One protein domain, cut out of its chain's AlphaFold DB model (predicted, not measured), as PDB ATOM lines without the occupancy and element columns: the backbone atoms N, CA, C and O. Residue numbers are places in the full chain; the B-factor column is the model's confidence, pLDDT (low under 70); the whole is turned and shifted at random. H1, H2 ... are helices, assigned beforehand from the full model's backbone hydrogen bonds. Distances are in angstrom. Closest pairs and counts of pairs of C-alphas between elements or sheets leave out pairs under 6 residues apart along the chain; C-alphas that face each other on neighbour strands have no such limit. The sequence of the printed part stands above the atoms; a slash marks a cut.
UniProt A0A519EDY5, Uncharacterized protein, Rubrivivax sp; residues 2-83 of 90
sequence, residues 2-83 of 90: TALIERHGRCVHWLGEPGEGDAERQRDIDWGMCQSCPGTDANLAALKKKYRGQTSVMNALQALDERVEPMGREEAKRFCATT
ATOM      1  N   THR A   2     133.071 125.190 115.941       76.44
ATOM      2  CA  THR A   2     132.788 126.406 115.148       76.44
ATOM      3  C   THR A   2     133.892 126.771 114.150       76.44
ATOM      4  O   THR A   2     133.611 126.889 112.966       76.44
ATOM      5  N   ALA A   3     135.158 126.802 114.577       87.62
ATOM      6  CA  ALA A   3     136.271 127.170 113.695       87.62
ATOM      7  C   ALA A   3     136.450 126.264 112.453       87.62
ATOM      8  O   ALA A   3     136.830 126.765 111.397       87.62
ATOM      9  N   LEU A   4     136.179 124.950 112.551       92.06
ATOM     10  CA  LEU A   4     136.232 124.057 111.381       92.06
ATOM     11  C   LEU A   4     135.046 124.324 110.453       92.06
ATOM     12  O   LEU A   4     135.252 124.459 109.255       92.06
ATOM     13  N   ILE A   5     133.835 124.409 111.008       91.75
ATOM     14  CA  ILE A   5     132.600 124.639 110.243       91.75
ATOM     15  C   ILE A   5     132.709 125.944 109.452       91.75
ATOM     16  O   ILE A   5     132.443 125.973 108.257       91.75
ATOM     17  N   GLU A   6     133.174 127.013 110.097       92.81
ATOM     18  CA  GLU A   6     133.391 128.302 109.446       92.81
ATOM     19  C   GLU A   6     134.457 128.232 108.349       92.81
ATOM     20  O   GLU A   6     134.288 128.807 107.276       92.81
ATOM     21  N   ARG A   7     135.570 127.533 108.601       94.31
ATOM     22  CA  ARG A   7     136.643 127.374 107.612       94.31
ATOM     23  C   ARG A   7     136.174 126.562 106.401       94.31
ATOM     24  O   ARG A   7     136.413 126.990 105.277       94.31
ATOM     25  N   HIS A   8     135.469 125.460 106.640       95.56
ATOM     26  CA  HIS A   8     134.852 124.632 105.608       95.56
ATOM     27  C   HIS A   8     133.837 125.435 104.792       95.56
ATOM     28  O   HIS A   8     133.939 125.479 103.573       95.56
ATOM     29  N   GLY A   9     132.916 126.143 105.451       95.12
ATOM     30  CA  GLY A   9     131.923 126.984 104.780       95.12
ATOM     31  C   GLY A   9     132.555 128.067 103.905       95.12
ATOM     32  O   GLY A   9     132.127 128.261 102.772       95.12
ATOM     33  N   ARG A  10     133.628 128.721 104.376       95.50
ATOM     34  CA  ARG A  10     134.388 129.672 103.548       95.50
ATOM     35  C   ARG A  10     135.028 129.005 102.331       95.50
ATOM     36  O   ARG A  10     135.030 129.602 101.266       95.50
ATOM     37  N   CYS A  11     135.551 127.787 102.471       96.75
ATOM     38  CA  CYS A  11     136.107 127.058 101.335       96.75
ATOM     39  C   CYS A  11     135.031 126.705 100.298       96.75
ATOM     40  O   CYS A  11     135.206 127.015  99.125       96.75
ATOM     41  N   VAL A  12     133.902 126.142 100.743       96.25
ATOM     42  CA  VAL A  12     132.755 125.824  99.876       96.25
ATOM     43  C   VAL A  12     132.249 127.062  99.149       96.25
ATOM     44  O   VAL A  12     131.978 126.987  97.957       96.25
ATOM     45  N   HIS A  13     132.158 128.198  99.848       95.81
ATOM     46  CA  HIS A  13     131.787 129.465  99.230       95.81
ATOM     47  C   HIS A  13     132.696 129.771  98.039       95.81
ATOM     48  O   HIS A  13     132.199 129.826  96.926       95.81
ATOM     49  N   TRP A  14     134.015 129.872  98.241       95.69
ATOM     50  CA  TRP A  14     134.938 130.229  97.160       95.69
ATOM     51  C   TRP A  14     134.975 129.214  96.012       95.69
ATOM     52  O   TRP A  14     135.114 129.620  94.866       95.69
ATOM     53  N   LEU A  15     134.807 127.917  96.290       93.50
ATOM     54  CA  LEU A  15     134.741 126.884  95.250       93.50
ATOM     55  C   LEU A  15     133.535 127.028  94.315       93.50
ATOM     56  O   LEU A  15     133.614 126.620  93.160       93.50
ATOM     57  N   GLY A  16     132.417 127.551  94.819       92.19
ATOM     58  CA  GLY A  16     131.181 127.707  94.052       92.19
ATOM     59  C   GLY A  16     131.070 129.029  93.291       92.19
ATOM     60  O   GLY A  16     130.074 129.243  92.601       92.19
ATOM     61  N   GLU A  17     132.041 129.930  93.434       95.44
ATOM     62  CA  GLU A  17     131.977 131.270  92.850       95.44
ATOM     63  C   GLU A  17     132.423 131.278  91.376       95.44
ATOM     64  O   GLU A  17     133.443 130.675  91.034       95.44
ATOM     65  N   PRO A  18     131.711 131.991  90.484       94.38
ATOM     66  CA  PRO A  18     132.121 132.134  89.092       94.38
ATOM     67  C   PRO A  18     133.253 133.166  88.953       94.38
ATOM     68  O   PRO A  18     133.159 134.276  89.479       94.38
ATOM     69  N   GLY A  19     134.305 132.817  88.203       90.75
ATOM     70  CA  GLY A  19     135.434 133.710  87.885       90.75
ATOM     71  C   GLY A  19     135.820 133.764  86.401       90.75
ATOM     72  O   GLY A  19     136.709 134.521  86.018       90.75
ATOM     73  N   GLU A  20     135.166 132.980  85.542       89.38
ATOM     74  CA  GLU A  20     135.529 132.887  84.125       89.38
ATOM     75  C   GLU A  20     135.340 134.225  83.394       89.38
ATOM     76  O   GLU A  20     134.280 134.846  83.450       89.38
ATOM     77  N   GLY A  21     136.380 134.670  82.686       91.06
ATOM     78  CA  GLY A  21     136.371 135.938  81.948       91.06
ATOM     79  C   GLY A  21     136.613 137.188  82.804       91.06
ATOM     80  O   GLY A  21     136.818 138.258  82.235       91.06
ATOM     81  N   ASP A  22     136.676 137.060  84.134       95.62
ATOM     82  CA  ASP A  22     136.995 138.147  85.060       95.62
ATOM     83  C   ASP A  22     138.271 137.824  85.854       95.62
ATOM     84  O   ASP A  22     138.284 137.096  86.849       95.62
ATOM     85  N   ALA A  23     139.384 138.405  85.403       93.25
ATOM     86  CA  ALA A  23     140.688 138.179  86.012       93.25
ATOM     87  C   ALA A  23     140.805 138.749  87.435       93.25
ATOM     88  O   ALA A  23     141.691 138.322  88.173       93.25
ATOM     89  N   GLU A  24     139.998 139.737  87.820       93.06
ATOM     90  CA  GLU A  24     139.979 140.247  89.192       93.06
ATOM     91  C   GLU A  24     139.212 139.303  90.098       93.06
ATOM     92  O   GLU A  24     139.743 138.877  91.126       93.06
ATOM     93  N   ARG A  25     138.033 138.870  89.650       95.12
ATOM     94  CA  ARG A  25     137.229 137.912  90.394       95.12
ATOM     95  C   ARG A  25     137.953 136.587  90.597       95.12
ATOM     96  O   ARG A  25     137.931 136.050  91.703       95.12
ATOM     97  N   GLN A  26     138.656 136.094  89.578       95.31
ATOM     98  CA  GLN A  26     139.447 134.872  89.716       95.31
ATOM     99  C   GLN A  26     140.547 135.015  90.779       95.31
ATOM    100  O   GLN A  26     140.770 134.092  91.555       95.31
ATOM    101  N   ARG A  27     141.191 136.189  90.893       94.75
ATOM    102  CA  ARG A  27     142.192 136.435  91.950       94.75
ATOM    103  C   ARG A  27     141.581 136.399  93.346       94.75
ATOM    104  O   ARG A  27     142.220 135.896  94.269       94.75
ATOM    105  N   ASP A  28     140.368 136.919  93.503       95.50
ATOM    106  CA  ASP A  28     139.652 136.878  94.779       95.50
ATOM    107  C   ASP A  28     139.331 135.449  95.194       95.50
ATOM    108  O   ASP A  28     139.562 135.076  96.347       95.50
ATOM    109  N   ILE A  29     138.844 134.652  94.241       96.31
ATOM    110  CA  ILE A  29     138.527 133.238  94.434       96.31
ATOM    111  C   ILE A  29     139.788 132.467  94.818       96.31
ATOM    112  O   ILE A  29     139.810 131.808  95.859       96.31
ATOM    113  N   ASP A  30     140.863 132.612  94.042       96.06
ATOM    114  CA  ASP A  30     142.137 131.935  94.284       96.06
ATOM    115  C   ASP A  30     142.693 132.273  95.676       96.06
ATOM    116  O   ASP A  30     143.106 131.391  96.439       96.06
ATOM    117  N   TRP A  31     142.677 133.559  96.041       96.69
ATOM    118  CA  TRP A  31     143.122 134.015  97.355       96.69
ATOM    119  C   TRP A  31     142.239 133.474  98.474       96.69
ATOM    120  O   TRP A  31     142.756 132.944  99.461       96.69
ATOM    121  N   GLY A  32     140.921 133.577  98.315       96.06
ATOM    122  CA  GLY A  32     139.932 133.071  99.255       96.06
ATOM    123  C   GLY A  32     140.117 131.583  99.525       96.06
ATOM    124  O   GLY A  32     140.276 131.183 100.683       96.06
ATOM    125  N   MET A  33     140.229 130.785  98.460       96.62
ATOM    126  CA  MET A  33     140.550 129.362  98.530       96.62
ATOM    127  C   MET A  33     141.830 129.111  99.329       96.62
ATOM    128  O   MET A  33     141.830 128.266 100.223       96.62
ATOM    129  N   CYS A  34     142.903 129.866  99.084       96.62
ATOM    130  CA  CYS A  34     144.156 129.722  99.827       96.62
ATOM    131  C   CYS A  34     144.037 130.034 101.324       96.62
ATOM    132  O   CYS A  34     144.743 129.428 102.135       96.62
ATOM    133  N   GLN A  35     143.130 130.930 101.722       95.12
ATOM    134  CA  GLN A  35     142.900 131.240 103.135       95.12
ATOM    135  C   GLN A  35     142.053 130.178 103.845       95.12
ATOM    136  O   GLN A  35     142.279 129.894 105.030       95.12
ATOM    137  N   SER A  36     141.075 129.587 103.153       95.69
ATOM    138  CA  SER A  36     140.073 128.719 103.780       95.69
ATOM    139  C   SER A  36     140.249 127.229 103.521       95.69
ATOM    140  O   SER A  36     139.993 126.450 104.429       95.69
ATOM    141  N   CYS A  37     140.688 126.802 102.342       96.50
ATOM    142  CA  CYS A  37     140.646 125.390 101.962       96.50
ATOM    143  C   CYS A  37     141.772 124.533 102.567       96.50
ATOM    144  O   CYS A  37     141.446 123.504 103.160       96.50
ATOM    145  N   PRO A  38     143.067 124.923 102.525       95.69
ATOM    146  CA  PRO A  38     144.157 124.031 102.922       95.69
ATOM    147  C   PRO A  38     144.044 123.503 104.359       95.69
ATOM    148  O   PRO A  38     143.887 124.276 105.309       95.69
ATOM    149  N   GLY A  39     144.175 122.189 104.522       94.69
ATOM    150  CA  GLY A  39     144.123 121.473 105.795       94.69
ATOM    151  C   GLY A  39     142.716 121.221 106.352       94.69
ATOM    152  O   GLY A  39     142.610 120.655 107.440       94.69
ATOM    153  N   THR A  40     141.646 121.629 105.670       95.69
ATOM    154  CA  THR A  40     140.264 121.459 106.144       95.69
ATOM    155  C   THR A  40     139.875 119.986 106.224       95.69
ATOM    156  O   THR A  40     139.436 119.539 107.288       95.69
ATOM    157  N   ASP A  41     140.143 119.208 105.173       96.19
ATOM    158  CA  ASP A  41     139.794 117.782 105.123       96.19
ATOM    159  C   ASP A  41     140.630 116.979 106.134       96.19
ATOM    160  O   ASP A  41     140.127 116.122 106.868       96.19
ATOM    161  N   ALA A  42     141.922 117.308 106.246       95.94
ATOM    162  CA  ALA A  42     142.819 116.692 107.222       95.94
ATOM    163  C   ALA A  42     142.394 116.992 108.672       95.94
ATOM    164  O   ALA A  42     142.424 116.103 109.530       95.94
ATOM    165  N   ASN A  43     141.960 118.225 108.951       94.94
ATOM    166  CA  ASN A  43     141.450 118.616 110.263       94.94
ATOM    167  C   ASN A  43     140.138 117.900 110.598       94.94
ATOM    168  O   ASN A  43     139.976 117.436 111.730       94.94
ATOM    169  N   LEU A  44     139.225 117.763 109.632       96.62
ATOM    170  CA  LEU A  44     137.997 116.990 109.802       96.62
ATOM    171  C   LEU A  44     138.311 115.529 110.145       96.62
ATOM    172  O   LEU A  44     137.806 115.011 111.143       96.62
ATOM    173  N   ALA A  45     139.206 114.885 109.393       96.62
ATOM    174  CA  ALA A  45     139.625 113.510 109.661       96.62
ATOM    175  C   ALA A  45     140.234 113.349 111.068       96.62
ATOM    176  O   ALA A  45     139.893 112.414 111.803       96.62
ATOM    177  N   ALA A  46     141.090 114.287 111.487       96.19
ATOM    178  CA  ALA A  46     141.675 114.293 112.826       96.19
ATOM    179  C   ALA A  46     140.611 114.451 113.927       96.19
ATOM    180  O   ALA A  46     140.667 113.764 114.952       96.19
ATOM    181  N   LEU A  47     139.613 115.312 113.711       95.50
ATOM    182  CA  LEU A  47     138.511 115.524 114.650       95.50
ATOM    183  C   LEU A  47     137.592 114.304 114.739       95.50
ATOM    184  O   LEU A  47     137.275 113.883 115.851       95.50
ATOM    185  N   LYS A  48     137.240 113.671 113.613       96.31
ATOM    186  CA  LYS A  48     136.461 112.420 113.607       96.31
ATOM    187  C   LYS A  48     137.195 111.307 114.355       96.31
ATOM    188  O   LYS A  48     136.594 110.601 115.161       96.31
ATOM    189  N   LYS A  49     138.517 111.193 114.180       97.50
ATOM    190  CA  LYS A  49     139.339 110.242 114.948       97.50
ATOM    191  C   LYS A  49     139.307 110.543 116.449       97.50
ATOM    192  O   LYS A  49     139.138 109.621 117.248       97.50
ATOM    193  N   LYS A  50     139.455 111.815 116.834       96.62
ATOM    194  CA  LYS A  50     139.446 112.260 118.237       96.62
ATOM    195  C   LYS A  50     138.098 112.009 118.921       96.62
ATOM    196  O   LYS A  50     138.078 111.586 120.072       96.62
ATOM    197  N   TYR A  51     136.993 112.248 118.220       96.25
ATOM    198  CA  TYR A  51     135.641 112.206 118.780       96.25
ATOM    199  C   TYR A  51     134.835 110.962 118.391       96.25
ATOM    200  O   TYR A  51     133.629 110.933 118.608       96.25
ATOM    201  N   ARG A  52     135.485 109.902 117.895       96.06
ATOM    202  CA  ARG A  52     134.843 108.670 117.391       96.06
ATOM    203  C   ARG A  52     133.786 108.026 118.304       96.06
ATOM    204  O   ARG A  52     132.932 107.307 117.810       96.06
ATOM    205  N   GLY A  53     133.863 108.239 119.621       96.50
ATOM    206  CA  GLY A  53     132.911 107.705 120.605       96.50
ATOM    207  C   GLY A  53     131.824 108.688 121.053       96.50
ATOM    208  O   GLY A  53     131.028 108.350 121.919       96.50
ATOM    209  N   GLN A  54     131.804 109.911 120.520       97.44
ATOM    210  CA  GLN A  54     130.851 110.956 120.893       97.44
ATOM    211  C   GLN A  54     129.853 111.171 119.756       97.44
ATOM    212  O   GLN A  54     130.115 111.936 118.828       97.44
ATOM    213  N   THR A  55     128.701 110.504 119.831       95.75
ATOM    214  CA  THR A  55     127.693 110.488 118.756       95.75
ATOM    215  C   THR A  55     127.241 111.886 118.338       95.75
ATOM    216  O   THR A  55     127.196 112.182 117.149       95.75
ATOM    217  N   SER A  56     126.971 112.783 119.293       93.88
ATOM    218  CA  SER A  56     126.543 114.157 118.987       93.88
ATOM    219  C   SER A  56     127.594 114.943 118.196       93.88
ATOM    220  O   SER A  56     127.254 115.670 117.265       93.88
ATOM    221  N   VAL A  57     128.876 114.762 118.523       93.88
ATOM    222  CA  VAL A  57     129.991 115.398 117.812       93.88
ATOM    223  C   VAL A  57     130.186 114.769 116.437       93.88
ATOM    224  O   VAL A  57     130.349 115.487 115.456       93.88
ATOM    225  N   MET A  58     130.127 113.441 116.340       96.19
ATOM    226  CA  MET A  58     130.262 112.734 115.066       96.19
ATOM    227  C   MET A  58     129.169 113.121 114.067       96.19
ATOM    228  O   MET A  58     129.491 113.341 112.903       96.19
ATOM    229  N   ASN A  59     127.925 113.289 114.521       94.44
ATOM    230  CA  ASN A  59     126.824 113.757 113.675       94.44
ATOM    231  C   ASN A  59     127.094 115.165 113.122       94.44
ATOM    232  O   ASN A  59     126.877 115.422 111.942       94.44
ATOM    233  N   ALA A  60     127.619 116.069 113.954       92.25
ATOM    234  CA  ALA A  60     127.968 117.416 113.510       92.25
ATOM    235  C   ALA A  60     129.149 117.429 112.522       92.25
ATOM    236  O   ALA A  60     129.199 118.279 111.639       92.25
ATOM    237  N   LEU A  61     130.099 116.498 112.661       94.62
ATOM    238  CA  LEU A  61     131.233 116.366 111.742       94.62
ATOM    239  C   LEU A  61     130.848 115.683 110.421       94.62
ATOM    240  O   LEU A  61     131.425 116.022 109.398       94.62
ATOM    241  N   GLN A  62     129.878 114.762 110.421       94.62
ATOM    242  CA  GLN A  62     129.391 114.091 109.204       94.62
ATOM    243  C   GLN A  62     128.786 115.055 108.181       94.62
ATOM    244  O   GLN A  62     128.904 114.821 106.983       94.62
ATOM    245  N   ALA A  63     128.187 116.158 108.633       92.12
ATOM    246  CA  ALA A  63     127.665 117.197 107.744       92.12
ATOM    247  C   ALA A  63     128.755 117.885 106.891       92.12
ATOM    248  O   ALA A  63     128.423 118.656 105.997       92.12
ATOM    249  N   LEU A  64     130.036 117.631 107.179       94.88
ATOM    250  CA  LEU A  64     131.195 118.205 106.496       94.88
ATOM    251  C   LEU A  64     131.964 117.158 105.668       94.88
ATOM    252  O   LEU A  64     133.105 117.399 105.305       94.88
ATOM    253  N   ASP A  65     131.393 115.972 105.428       91.94
ATOM    254  CA  ASP A  65     132.113 114.848 104.802       91.94
ATOM    255  C   ASP A  65     132.409 115.027 103.311       91.94
ATOM    256  O   ASP A  65     133.221 114.280 102.756       91.94
ATOM    257  N   GLU A  66     131.768 115.997 102.663       92.44
ATOM    258  CA  GLU A  66     132.116 116.368 101.300       92.44
ATOM    259  C   GLU A  66     133.553 116.895 101.251       92.44
ATOM    260  O   GLU A  66     133.964 117.732 102.051       92.44
ATOM    261  N   ARG A  67     134.339 116.375 100.308       92.75
ATOM    262  CA  ARG A  67     135.725 116.799 100.124       92.75
ATOM    263  C   ARG A  67     135.738 118.220  99.567       92.75
ATOM    264  O   ARG A  67     135.253 118.434  98.459       92.75
ATOM    265  N   VAL A  68     136.373 119.150 100.281       93.44
ATOM    266  CA  VAL A  68     136.442 120.562  99.865       93.44
ATOM    267  C   VAL A  68     137.844 121.022  99.485       93.44
ATOM    268  O   VAL A  68     138.020 122.155  99.064       93.44
ATOM    269  N   GLU A  69     138.880 120.194  99.606       94.00
ATOM    270  CA  GLU A  69     140.197 120.566  99.080       94.00
ATOM    271  C   GLU A  69     140.304 120.220  97.583       94.00
ATOM    272  O   GLU A  69     140.431 119.032  97.243       94.00
ATOM    273  N   PRO A  70     140.313 121.226  96.678       90.75
ATOM    274  CA  PRO A  70     140.308 120.986  95.230       90.75
ATOM    275  C   PRO A  70     141.641 120.431  94.713       90.75
ATOM    276  O   PRO A  70     141.713 119.918  93.604       90.75
ATOM    277  N   MET A  71     142.699 120.530  95.518       92.56
ATOM    278  CA  MET A  71     144.068 120.165  95.167       92.56
ATOM    279  C   MET A  71     144.688 119.287  96.251       92.56
ATOM    280  O   MET A  71     144.268 119.297  97.413       92.56
ATOM    281  N   GLY A  72     145.739 118.551  95.892       92.88
ATOM    282  CA  GLY A  72     146.584 117.882  96.882       92.88
ATOM    283  C   GLY A  72     147.392 118.886  97.716       92.88
ATOM    284  O   GLY A  72     147.660 119.999  97.276       92.88
ATOM    285  N   ARG A  73     147.862 118.492  98.910       91.56
ATOM    286  CA  ARG A  73     148.602 119.385  99.831       91.56
ATOM    287  C   ARG A  73     149.782 120.118  99.178       91.56
ATOM    288  O   ARG A  73     149.932 121.324  99.356       91.56
ATOM    289  N   GLU A  74     150.627 119.397  98.443       95.19
ATOM    290  CA  GLU A  74     151.814 119.986  97.804       95.19
ATOM    291  C   GLU A  74     151.456 120.882  96.616       95.19
ATOM    292  O   GLU A  74     152.132 121.873  96.352       95.19
ATOM    293  N   GLU A  75     150.383 120.551  95.906       95.81
ATOM    294  CA  GLU A  75     149.854 121.362  94.816       95.81
ATOM    295  C   GLU A  75     149.245 122.659  95.349       95.81
ATOM    296  O   GLU A  75     149.651 123.733  94.914       95.81
ATOM    297  N   ALA A  76     148.399 122.572  96.378       94.88
ATOM    298  CA  ALA A  76     147.846 123.728  97.075       94.88
ATOM    299  C   ALA A  76     148.957 124.642  97.610       94.88
ATOM    300  O   ALA A  76     148.874 125.859  97.484       94.88
ATOM    301  N   LYS A  77     150.041 124.074  98.158       95.50
ATOM    302  CA  LYS A  77     151.199 124.855  98.612       95.50
ATOM    303  C   LYS A  77     151.851 125.637  97.469       95.50
ATOM    304  O   LYS A  77     152.179 126.803  97.659       95.50
ATOM    305  N   ARG A  78     152.055 125.008  96.307       96.94
ATOM    306  CA  ARG A  78     152.631 125.680  95.130       96.94
ATOM    307  C   ARG A  78     151.696 126.757  94.592       96.94
ATOM    308  O   ARG A  78     152.141 127.882  94.409       96.94
ATOM    309  N   PHE A  79     150.421 126.425  94.412       95.94
ATOM    310  CA  PHE A  79     149.387 127.354  93.965       95.94
ATOM    311  C   PHE A  79     149.328 128.588  94.873       95.94
ATOM    312  O   PHE A  79     149.583 129.702  94.420       95.94
ATOM    313  N   CYS A  80     149.158 128.383  96.181       95.94
ATOM    314  CA  CYS A  80     149.035 129.474  97.145       95.94
ATOM    315  C   CYS A  80     150.313 130.288  97.343       95.94
ATOM    316  O   CYS A  80     150.234 131.441  97.757       95.94
ATOM    317  N   ALA A  81     151.487 129.727  97.042       94.94
ATOM    318  CA  ALA A  81     152.731 130.493  97.030       94.94
ATOM    319  C   ALA A  81     152.791 131.491  95.861       94.94
ATOM    320  O   ALA A  81     153.506 132.487  95.944       94.94
ATOM    321  N   THR A  82     152.054 131.226  94.779       93.69
ATOM    322  CA  THR A  82     151.976 132.097  93.597       93.69
ATOM    323  C   THR A  82     150.743 132.999  93.579       93.69
ATOM    324  O   THR A  82     150.715 133.975  92.830       93.69
ATOM    325  N   THR A  83     149.736 132.707  94.405       94.31
ATOM    326  CA  THR A  83     148.510 133.500  94.492       94.31
ATOM    327  C   THR A  83     148.800 134.900  95.021       94.31
ATOM    328  O   THR A  83     149.447 135.090  96.054       94.31
TER     329      THR A  83
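AT A GLANCE: This is residues 2 to 83 of the 90 residues of an uncharacterized protein of Rubrivivax sp (UniProt A0A519EDY5). Two helical hairpins, H1 with H2 and H3 with H4, follow each other along a rod, and the first turns of H1 also pack on H3. H5 packs on residues 30 to 34 of H2, at the side of the first hairpin. The printed part has 82 residues with five named helices, H1 to H5 in chain order, and no named strand; the class is all helix. It is only just loose, close to compact, with a radius of gyration of the C-alphas of 14.2 A and spans of 47 by 23 by 17 A.

HOW THE PARTS SIT: H1, residues 2 to 15, and H2, residues 23 to 36, are a hairpin; they touch, closest at the C-alphas of Cys 11 and Ser 36, 4.9 A apart, at a shallow tilt of 24 degrees, opposite ways. With residues 4 to 8 alone, H1 touches H3, residues 40 to 50, at a shallow tilt of 30 degrees, opposite ways; the closest C-alphas, of His 8 and Thr 40, are 6.3 A apart. H3 and H4, residues 55 to 62, are a hairpin; they touch at a shallow tilt of 18 degrees, opposite ways, with the C-alphas of Lys 48 and Met 58 closest at 6.4 A. With residues 30 to 34 alone, H2 touches H5, residues 73 to 82, at a steep tilt of 45 degrees, opposite ways; the closest C-alphas, of Cys 34 and Cys 80, are 5.6 A apart. H2 and H3 meet only through their link, and H4 and H5 are apart. Every O i to N i+4 pair is within hydrogen-bond range in H1, H2, H3, H4 and H5.

IN THESE COORDINATES: H1 begins at C-alpha 2, (132.788, 126.406, 115.148), and is 20.0 A long from first to last C-alpha; H2 is 20.1 A long and H3 15.2 A. H5 ends at C-alpha 82, (151.976, 132.097, 93.597).

THE WHOLE: The two C-alphas farthest apart, of Gly 21 and Gly 53, are 48.0 A apart. The printed part has no cut, and no link is long. The mean pLDDT of the printed part is 94.4, and no printed residue is under 70.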